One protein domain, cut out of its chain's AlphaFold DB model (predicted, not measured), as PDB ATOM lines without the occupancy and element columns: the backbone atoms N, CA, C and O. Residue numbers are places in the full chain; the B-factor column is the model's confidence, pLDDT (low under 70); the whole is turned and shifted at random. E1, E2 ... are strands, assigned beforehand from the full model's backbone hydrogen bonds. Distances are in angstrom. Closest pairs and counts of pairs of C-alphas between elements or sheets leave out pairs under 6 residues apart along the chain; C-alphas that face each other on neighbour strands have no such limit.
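Overview. This is residues 100 to 153 of the 183 residues of an uncharacterized protein of Euryarchaeota archaeon RBG_16_67_27 (UniProt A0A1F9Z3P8). This domain has little regular structure: two small lobes made mostly of loops, joined by the stretched-out residues 121 to 125. One lobe holds the strand E1; the other holds the hairpin E2 and E3, followed by a loop and tail, residues 138 to 153. The printed part has 54 residues with no named helix and three strands, E1, E2, E3 along the chain, the class all strand though these hold only 9 residues. E2 and E3 form an antiparallel sheet; the whole is an extended rod, radius of gyration of the C-alphas 15.7 A, spanning 43 by 18 by 15 A.

Along the chain. E2 is residues 126 to 128, 6.9 A long, from C-alpha 126 at (-16.935, -40.614, -47.700). E3 is residues 135 to 137, 7.0 A, ending at (-20.199, -41.116, -44.629). E1, residues 106 to 108, is 7.0 A.

Arrangement. E2 and E3 are antiparallel neighbours at 142 degrees, with N 127 and O 136 within hydrogen-bond range at 2.9 A. E1 pairs with no named strand and is apart from both.

Size, cuts and confidence. The C-alphas farthest apart, of Gly 104 and His 147, are 43.2 A apart. The printed part has no cut. E1 to E2 is a long link of 17 residues. Residues 121 to 125, 138 to 140 and 151 to 153 have pLDDT under 70.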
ATOM      1  N   CYS A 100       1.529 -27.968 -42.527       88.56
ATOM      2  CA  CYS A 100       0.922 -27.854 -43.851       88.56
ATOM      3  C   CYS A 100       1.984 -28.085 -44.945       88.56
ATOM      4  O   CYS A 100       2.956 -27.325 -44.994       88.56
ATOM      5  N   PRO A 101       1.788 -29.034 -45.878       85.31
ATOM      6  CA  PRO A 101       2.791 -29.362 -46.893       85.31
ATOM      7  C   PRO A 101       3.018 -28.235 -47.909       85.31
ATOM      8  O   PRO A 101       4.080 -28.162 -48.516       85.31
ATOM      9  N   SER A 102       2.049 -27.335 -48.097       88.19
ATOM     10  CA  SER A 102       2.168 -26.255 -49.087       88.19
ATOM     11  C   SER A 102       2.805 -24.979 -48.545       88.19
ATOM     12  O   SER A 102       3.375 -24.223 -49.322       88.19
ATOM     13  N   CYS A 103       2.687 -24.693 -47.243       92.44
ATOM     14  CA  CYS A 103       3.193 -23.434 -46.671       92.44
ATOM     15  C   CYS A 103       4.035 -23.592 -45.400       92.44
ATOM     16  O   CYS A 103       4.527 -22.600 -44.871       92.44
ATOM     17  N   GLY A 104       4.186 -24.810 -44.877       87.06
ATOM     18  CA  GLY A 104       5.009 -25.080 -43.702       87.06
ATOM     19  C   GLY A 104       4.416 -24.610 -42.369       87.06
ATOM     20  O   GLY A 104       5.099 -24.686 -41.351       87.06
ATOM     21  N   ARG A 105       3.175 -24.111 -42.342       88.12
ATOM     22  CA  ARG A 105       2.521 -23.623 -41.119       88.12
ATOM     23  C   ARG A 105       1.944 -24.777 -40.301       88.12
ATOM     24  O   ARG A 105       1.390 -25.701 -40.884       88.12
ATOM     25  N   PHE A 106       2.029 -24.698 -38.974       87.81
ATOM     26  CA  PHE A 106       1.397 -25.672 -38.084       87.81
ATOM     27  C   PHE A 106      -0.122 -25.489 -38.051       87.81
ATOM     28  O   PHE A 106      -0.616 -24.362 -37.957       87.81
ATOM     29  N   VAL A 107      -0.841 -26.600 -38.152       88.25
ATOM     30  CA  VAL A 107      -2.300 -26.688 -38.191       88.25
ATOM     31  C   VAL A 107      -2.736 -27.805 -37.235       88.25
ATOM     32  O   VAL A 107      -2.018 -28.790 -37.086       88.25
ATOM     33  N   SER A 108      -3.878 -27.650 -36.561       83.44
ATOM     34  CA  SER A 108      -4.457 -28.705 -35.722       83.44
ATOM     35  C   SER A 108      -5.014 -29.846 -36.568       83.44
ATOM     36  O   SER A 108      -5.577 -29.591 -37.630       83.44
ATOM     37  N   GLU A 109      -4.934 -31.083 -36.074       75.12
ATOM     38  CA  GLU A 109      -5.495 -32.282 -36.725       75.12
ATOM     39  C   GLU A 109      -6.971 -32.129 -37.139       75.12
ATOM     40  O   GLU A 109      -7.390 -32.581 -38.201       75.12
ATOM     41  N   THR A 110      -7.756 -31.411 -36.338       71.94
ATOM     42  CA  THR A 110      -9.184 -31.161 -36.584       71.94
ATOM     43  C   THR A 110      -9.466 -30.051 -37.600       71.94
ATOM     44  O   THR A 110     -10.626 -29.790 -37.925       71.94
ATOM     45  N   ALA A 111      -8.443 -29.352 -38.097       75.06
ATOM     46  CA  ALA A 111      -8.642 -28.262 -39.039       75.06
ATOM     47  C   ALA A 111      -8.940 -28.797 -40.444       75.06
ATOM     48  O   ALA A 111      -8.137 -29.493 -41.056       75.06
ATOM     49  N   SER A 112     -10.061 -28.363 -41.018       78.75
ATOM     50  CA  SER A 112     -10.453 -28.670 -42.400       78.75
ATOM     51  C   SER A 112      -9.654 -27.897 -43.459       78.75
ATOM     52  O   SER A 112      -9.832 -28.094 -44.663       78.75
ATOM     53  N   GLY A 113      -8.751 -27.007 -43.047       84.75
ATOM     54  CA  GLY A 113      -7.898 -26.270 -43.964       84.75
ATOM     55  C   GLY A 113      -6.876 -25.376 -43.278       84.75
ATOM     56  O   GLY A 113      -6.960 -25.062 -42.093       84.75
ATOM     57  N   CYS A 114      -5.892 -24.956 -44.062       87.88
ATOM     58  CA  CYS A 114      -4.885 -23.985 -43.684       87.88
ATOM     59  C   CYS A 114      -5.255 -22.595 -44.219       87.88
ATOM     60  O   CYS A 114      -5.846 -22.449 -45.289       87.88
ATOM     61  N   LEU A 115      -4.811 -21.549 -43.521       85.00
ATOM     62  CA  LEU A 115      -4.965 -20.147 -43.934       85.00
ATOM     63  C   LEU A 115      -4.293 -19.818 -45.278       85.00
ATOM     64  O   LEU A 115      -4.585 -18.781 -45.863       85.00
ATOM     65  N   CYS A 116      -3.398 -20.676 -45.772       87.56
ATOM     66  CA  CYS A 116      -2.823 -20.540 -47.111       87.56
ATOM     67  C   CYS A 116      -3.785 -20.952 -48.242       87.56
ATOM     68  O   CYS A 116      -3.433 -20.802 -49.407       87.56
ATOM     69  N   GLY A 117      -4.974 -21.474 -47.916       83.56
ATOM     70  CA  GLY A 117      -6.006 -21.863 -48.883       83.56
ATOM     71  C   GLY A 117      -6.076 -23.362 -49.181       83.56
ATOM     72  O   GLY A 117      -7.001 -23.802 -49.861       83.56
ATOM     73  N   VAL A 118      -5.147 -24.165 -48.653       86.38
ATOM     74  CA  VAL A 118      -5.203 -25.629 -48.765       86.38
ATOM     75  C   VAL A 118      -6.278 -26.170 -47.837       86.38
ATOM     76  O   VAL A 118      -6.261 -25.875 -46.645       86.38
ATOM     77  N   LYS A 119      -7.191 -26.983 -48.368       83.88
ATOM     78  CA  LYS A 119      -8.164 -27.731 -47.568       83.88
ATOM     79  C   LYS A 119      -7.623 -29.124 -47.295       83.88
ATOM     80  O   LYS A 119      -7.111 -29.774 -48.204       83.88
ATOM     81  N   PHE A 120      -7.731 -29.559 -46.050       78.62
ATOM     82  CA  PHE A 120      -7.396 -30.919 -45.661       78.62
ATOM     83  C   PHE A 120      -8.659 -31.755 -45.812       78.62
ATOM     84  O   PHE A 120      -9.726 -31.360 -45.338       78.62
ATOM     85  N   ALA A 121      -8.558 -32.884 -46.512       67.06
ATOM     86  CA  ALA A 121      -9.632 -33.858 -46.516       67.06
ATOM     87  C   ALA A 121      -9.718 -34.418 -45.095       67.06
ATOM     88  O   ALA A 121      -8.882 -35.221 -44.689       67.06
ATOM     89  N   THR A 122     -10.683 -33.934 -44.313       57.53
ATOM     90  CA  THR A 122     -11.058 -34.577 -43.057       57.53
ATOM     91  C   THR A 122     -11.368 -36.027 -43.388       57.53
ATOM     92  O   THR A 122     -12.186 -36.285 -44.270       57.53
ATOM     93  N   SER A 123     -10.709 -36.952 -42.703       55.81
ATOM     94  CA  SER A 123     -10.821 -38.410 -42.822       55.81
ATOM     95  C   SER A 123     -12.202 -38.963 -42.435       55.81
ATOM     96  O   SER A 123     -12.322 -40.099 -41.988       55.81
ATOM     97  N   ALA A 124     -13.272 -38.195 -42.643       56.69
ATOM     98  CA  ALA A 124     -14.577 -38.773 -42.888       56.69
ATOM     99  C   ALA A 124     -14.488 -39.441 -44.262       56.69
ATOM    100  O   ALA A 124     -14.765 -38.819 -45.292       56.69
ATOM    101  N   THR A 125     -14.005 -40.686 -44.271       64.06
ATOM    102  CA  THR A 125     -14.043 -41.569 -45.430       64.06
ATOM    103  C   THR A 125     -15.468 -41.492 -45.948       64.06
ATOM    104  O   THR A 125     -16.415 -41.866 -45.266       64.06
ATOM    105  N   THR A 126     -15.640 -40.838 -47.079       72.88
ATOM    106  CA  THR A 126     -16.935 -40.614 -47.700       72.88
ATOM    107  C   THR A 126     -16.881 -41.365 -49.007       72.88
ATOM    108  O   THR A 126     -15.888 -41.290 -49.732       72.88
ATOM    109  N   PHE A 127     -17.909 -42.152 -49.274       76.06
ATOM    110  CA  PHE A 127     -17.996 -42.959 -50.478       76.06
ATOM    111  C   PHE A 127     -19.247 -42.561 -51.259       76.06
ATOM    112  O   PHE A 127     -20.206 -42.028 -50.699       76.06
ATOM    113  N   ALA A 128     -19.207 -42.755 -52.574       82.75
ATOM    114  CA  ALA A 128     -20.355 -42.506 -53.433       82.75
ATOM    115  C   ALA A 128     -21.267 -43.736 -53.438       82.75
ATOM    116  O   ALA A 128     -20.792 -44.867 -53.554       82.75
ATOM    117  N   CYS A 129     -22.574 -43.517 -53.317       82.56
ATOM    118  CA  CYS A 129     -23.559 -44.578 -53.461       82.56
ATOM    119  C   CYS A 129     -23.535 -45.137 -54.895       82.56
ATOM    120  O   CYS A 129     -23.713 -44.353 -55.823       82.56
ATOM    121  N   PRO A 130     -23.415 -46.459 -55.104       80.88
ATOM    122  CA  PRO A 130     -23.394 -47.052 -56.442       80.88
ATOM    123  C   PRO A 130     -24.722 -46.913 -57.206       80.88
ATOM    124  O   PRO A 130     -24.730 -47.036 -58.424       80.88
ATOM    125  N   GLU A 131     -25.838 -46.664 -56.510       84.75
ATOM    126  CA  GLU A 131     -27.170 -46.550 -57.124       84.75
ATOM    127  C   GLU A 131     -27.550 -45.107 -57.488       84.75
ATOM    128  O   GLU A 131     -28.274 -44.875 -58.453       84.75
ATOM    129  N   CYS A 132     -27.115 -44.121 -56.697       86.50
ATOM    130  CA  CYS A 132     -27.595 -42.740 -56.827       86.50
ATOM    131  C   CYS A 132     -26.497 -41.670 -56.758       86.50
ATOM    132  O   CYS A 132     -26.819 -40.483 -56.726       86.50
ATOM    133  N   ASP A 133     -25.223 -42.074 -56.691       83.62
ATOM    134  CA  ASP A 133     -24.040 -41.205 -56.606       83.62
ATOM    135  C   ASP A 133     -24.043 -40.203 -55.435       83.62
ATOM    136  O   ASP A 133     -23.222 -39.285 -55.371       83.62
ATOM    137  N   SER A 134     -24.935 -40.374 -54.454       83.38
ATOM    138  CA  SER A 134     -24.940 -39.540 -53.254       83.38
ATOM    139  C   SER A 134     -23.675 -39.787 -52.432       83.38
ATOM    140  O   SER A 134     -23.278 -40.940 -52.260       83.38
ATOM    141  N   ILE A 135     -23.088 -38.732 -51.868       82.56
ATOM    142  CA  ILE A 135     -21.938 -38.840 -50.964       82.56
ATOM    143  C   ILE A 135     -22.429 -39.272 -49.580       82.56
ATOM    144  O   ILE A 135     -23.260 -38.591 -48.979       82.56
ATOM    145  N   ILE A 136     -21.901 -40.387 -49.079       80.75
ATOM    146  CA  ILE A 136     -22.320 -41.026 -47.829       80.75
ATOM    147  C   ILE A 136     -21.111 -41.149 -46.900       80.75
ATOM    148  O   ILE A 136     -20.022 -41.506 -47.363       80.75
ATOM    149  N   PRO A 137     -21.252 -40.842 -45.600       78.50
ATOM    150  CA  PRO A 137     -20.199 -41.116 -44.629       78.50
ATOM    151  C   PRO A 137     -20.018 -42.633 -44.448       78.50
ATOM    152  O   PRO A 137     -20.990 -43.358 -44.287       78.50
ATOM    153  N   ALA A 138     -18.775 -43.121 -44.414       66.81
ATOM    154  CA  ALA A 138     -18.438 -44.552 -44.324       66.81
ATOM    155  C   ALA A 138     -18.912 -45.281 -43.053       66.81
ATOM    156  O   ALA A 138     -18.658 -46.470 -42.924       66.81
ATOM    157  N   LEU A 139     -19.556 -44.582 -42.114       65.00
ATOM    158  CA  LEU A 139     -20.160 -45.176 -40.918       65.00
ATOM    159  C   LEU A 139     -21.659 -45.491 -41.081       65.00
ATOM    160  O   LEU A 139     -22.256 -45.996 -40.137       65.00
ATOM    161  N   GLU A 140     -22.276 -45.141 -42.212       67.88
ATOM    162  CA  GLU A 140     -23.693 -45.415 -42.473       67.88
ATOM    163  C   GLU A 140     -23.857 -46.665 -43.347       67.88
ATOM    164  O   GLU A 140     -23.404 -46.696 -44.492       67.88
ATOM    165  N   ASP A 141     -24.598 -47.650 -42.836       73.31
ATOM    166  CA  ASP A 141     -24.921 -48.908 -43.532       73.31
ATOM    167  C   ASP A 141     -26.072 -48.750 -44.546       73.31
ATOM    168  O   ASP A 141     -26.494 -49.704 -45.203       73.31
ATOM    169  N   GLN A 142     -26.619 -47.539 -44.690       83.12
ATOM    170  CA  GLN A 142     -27.720 -47.241 -45.599       83.12
ATOM    171  C   GLN A 142     -27.573 -45.861 -46.244       83.12
ATOM    172  O   GLN A 142     -27.195 -44.883 -45.608       83.12
ATOM    173  N   CYS A 143     -27.930 -45.758 -47.527       85.38
ATOM    174  CA  CYS A 143     -27.998 -44.471 -48.209       85.38
ATOM    175  C   CYS A 143     -29.186 -43.629 -47.705       85.38
ATOM    176  O   CYS A 143     -30.325 -44.085 -47.805       85.38
ATOM    177  N   PRO A 144     -28.990 -42.362 -47.298       82.12
ATOM    178  CA  PRO A 144     -30.089 -41.488 -46.882       82.12
ATOM    179  C   PRO A 144     -30.970 -40.999 -48.046       82.12
ATOM    180  O   PRO A 144     -32.035 -40.437 -47.807       82.12
ATOM    181  N   VAL A 145     -30.529 -41.171 -49.298       85.62
ATOM    182  CA  VAL A 145     -31.232 -40.681 -50.499       85.62
ATOM    183  C   VAL A 145     -32.062 -41.779 -51.159       85.62
ATOM    184  O   VAL A 145     -33.244 -41.580 -51.422       85.62
ATOM    185  N   CYS A 146     -31.457 -42.932 -51.447       86.38
ATOM    186  CA  CYS A 146     -32.133 -44.041 -52.127       86.38
ATOM    187  C   CYS A 146     -32.456 -45.221 -51.202       86.38
ATOM    188  O   CYS A 146     -33.048 -46.195 -51.659       86.38
ATOM    189  N   HIS A 147     -32.081 -45.151 -49.919       82.62
ATOM    190  CA  HIS A 147     -32.315 -46.191 -48.910       82.62
ATOM    191  C   HIS A 147     -31.721 -47.571 -49.234       82.62
ATOM    192  O   HIS A 147     -32.046 -48.546 -48.550       82.62
ATOM    193  N   VAL A 148     -30.812 -47.665 -50.214       81.75
ATOM    194  CA  VAL A 148     -30.057 -48.898 -50.462       81.75
ATOM    195  C   VAL A 148     -29.217 -49.226 -49.228       81.75
ATOM    196  O   VAL A 148     -28.541 -48.349 -48.689       81.75
ATOM    197  N   GLN A 149     -29.312 -50.467 -48.754       81.31
ATOM    198  CA  GLN A 149     -28.444 -50.976 -47.695       81.31
ATOM    199  C   GLN A 149     -27.113 -51.388 -48.310       81.31
ATOM    200  O   GLN A 149     -27.079 -52.130 -49.293       81.31
ATOM    201  N   PHE A 150     -26.026 -50.917 -47.716       74.88
ATOM    202  CA  PHE A 150     -24.697 -51.436 -47.974       74.88
ATOM    203  C   PHE A 150     -24.597 -52.703 -47.148       74.88
ATOM    204  O   PHE A 150     -24.342 -52.659 -45.950       74.88
ATOM    205  N   ALA A 151     -24.927 -53.838 -47.763       63.19
ATOM    206  CA  ALA A 151     -24.685 -55.108 -47.112       63.19
ATOM    207  C   ALA A 151     -23.190 -55.167 -46.778       63.19
ATOM    208  O   ALA A 151     -22.351 -55.085 -47.678       63.19
ATOM    209  N   ASP A 152     -22.871 -55.327 -45.494       58.72
ATOM    210  CA  ASP A 152     -21.625 -55.937 -45.040       58.72
ATOM    211  C   ASP A 152     -21.633 -57.393 -45.536       58.72
ATOM    212  O   ASP A 152     -21.747 -58.363 -44.785       58.72
ATOM    213  N   ASP A 153     -21.545 -57.565 -46.854       52.50
ATOM    214  CA  ASP A 153     -21.036 -58.776 -47.461       52.50
ATOM    215  C   ASP A 153     -19.547 -58.794 -47.122       52.50
ATOM    216  O   ASP A 153     -18.678 -58.585 -47.970       52.50
TER     217      ASP A 153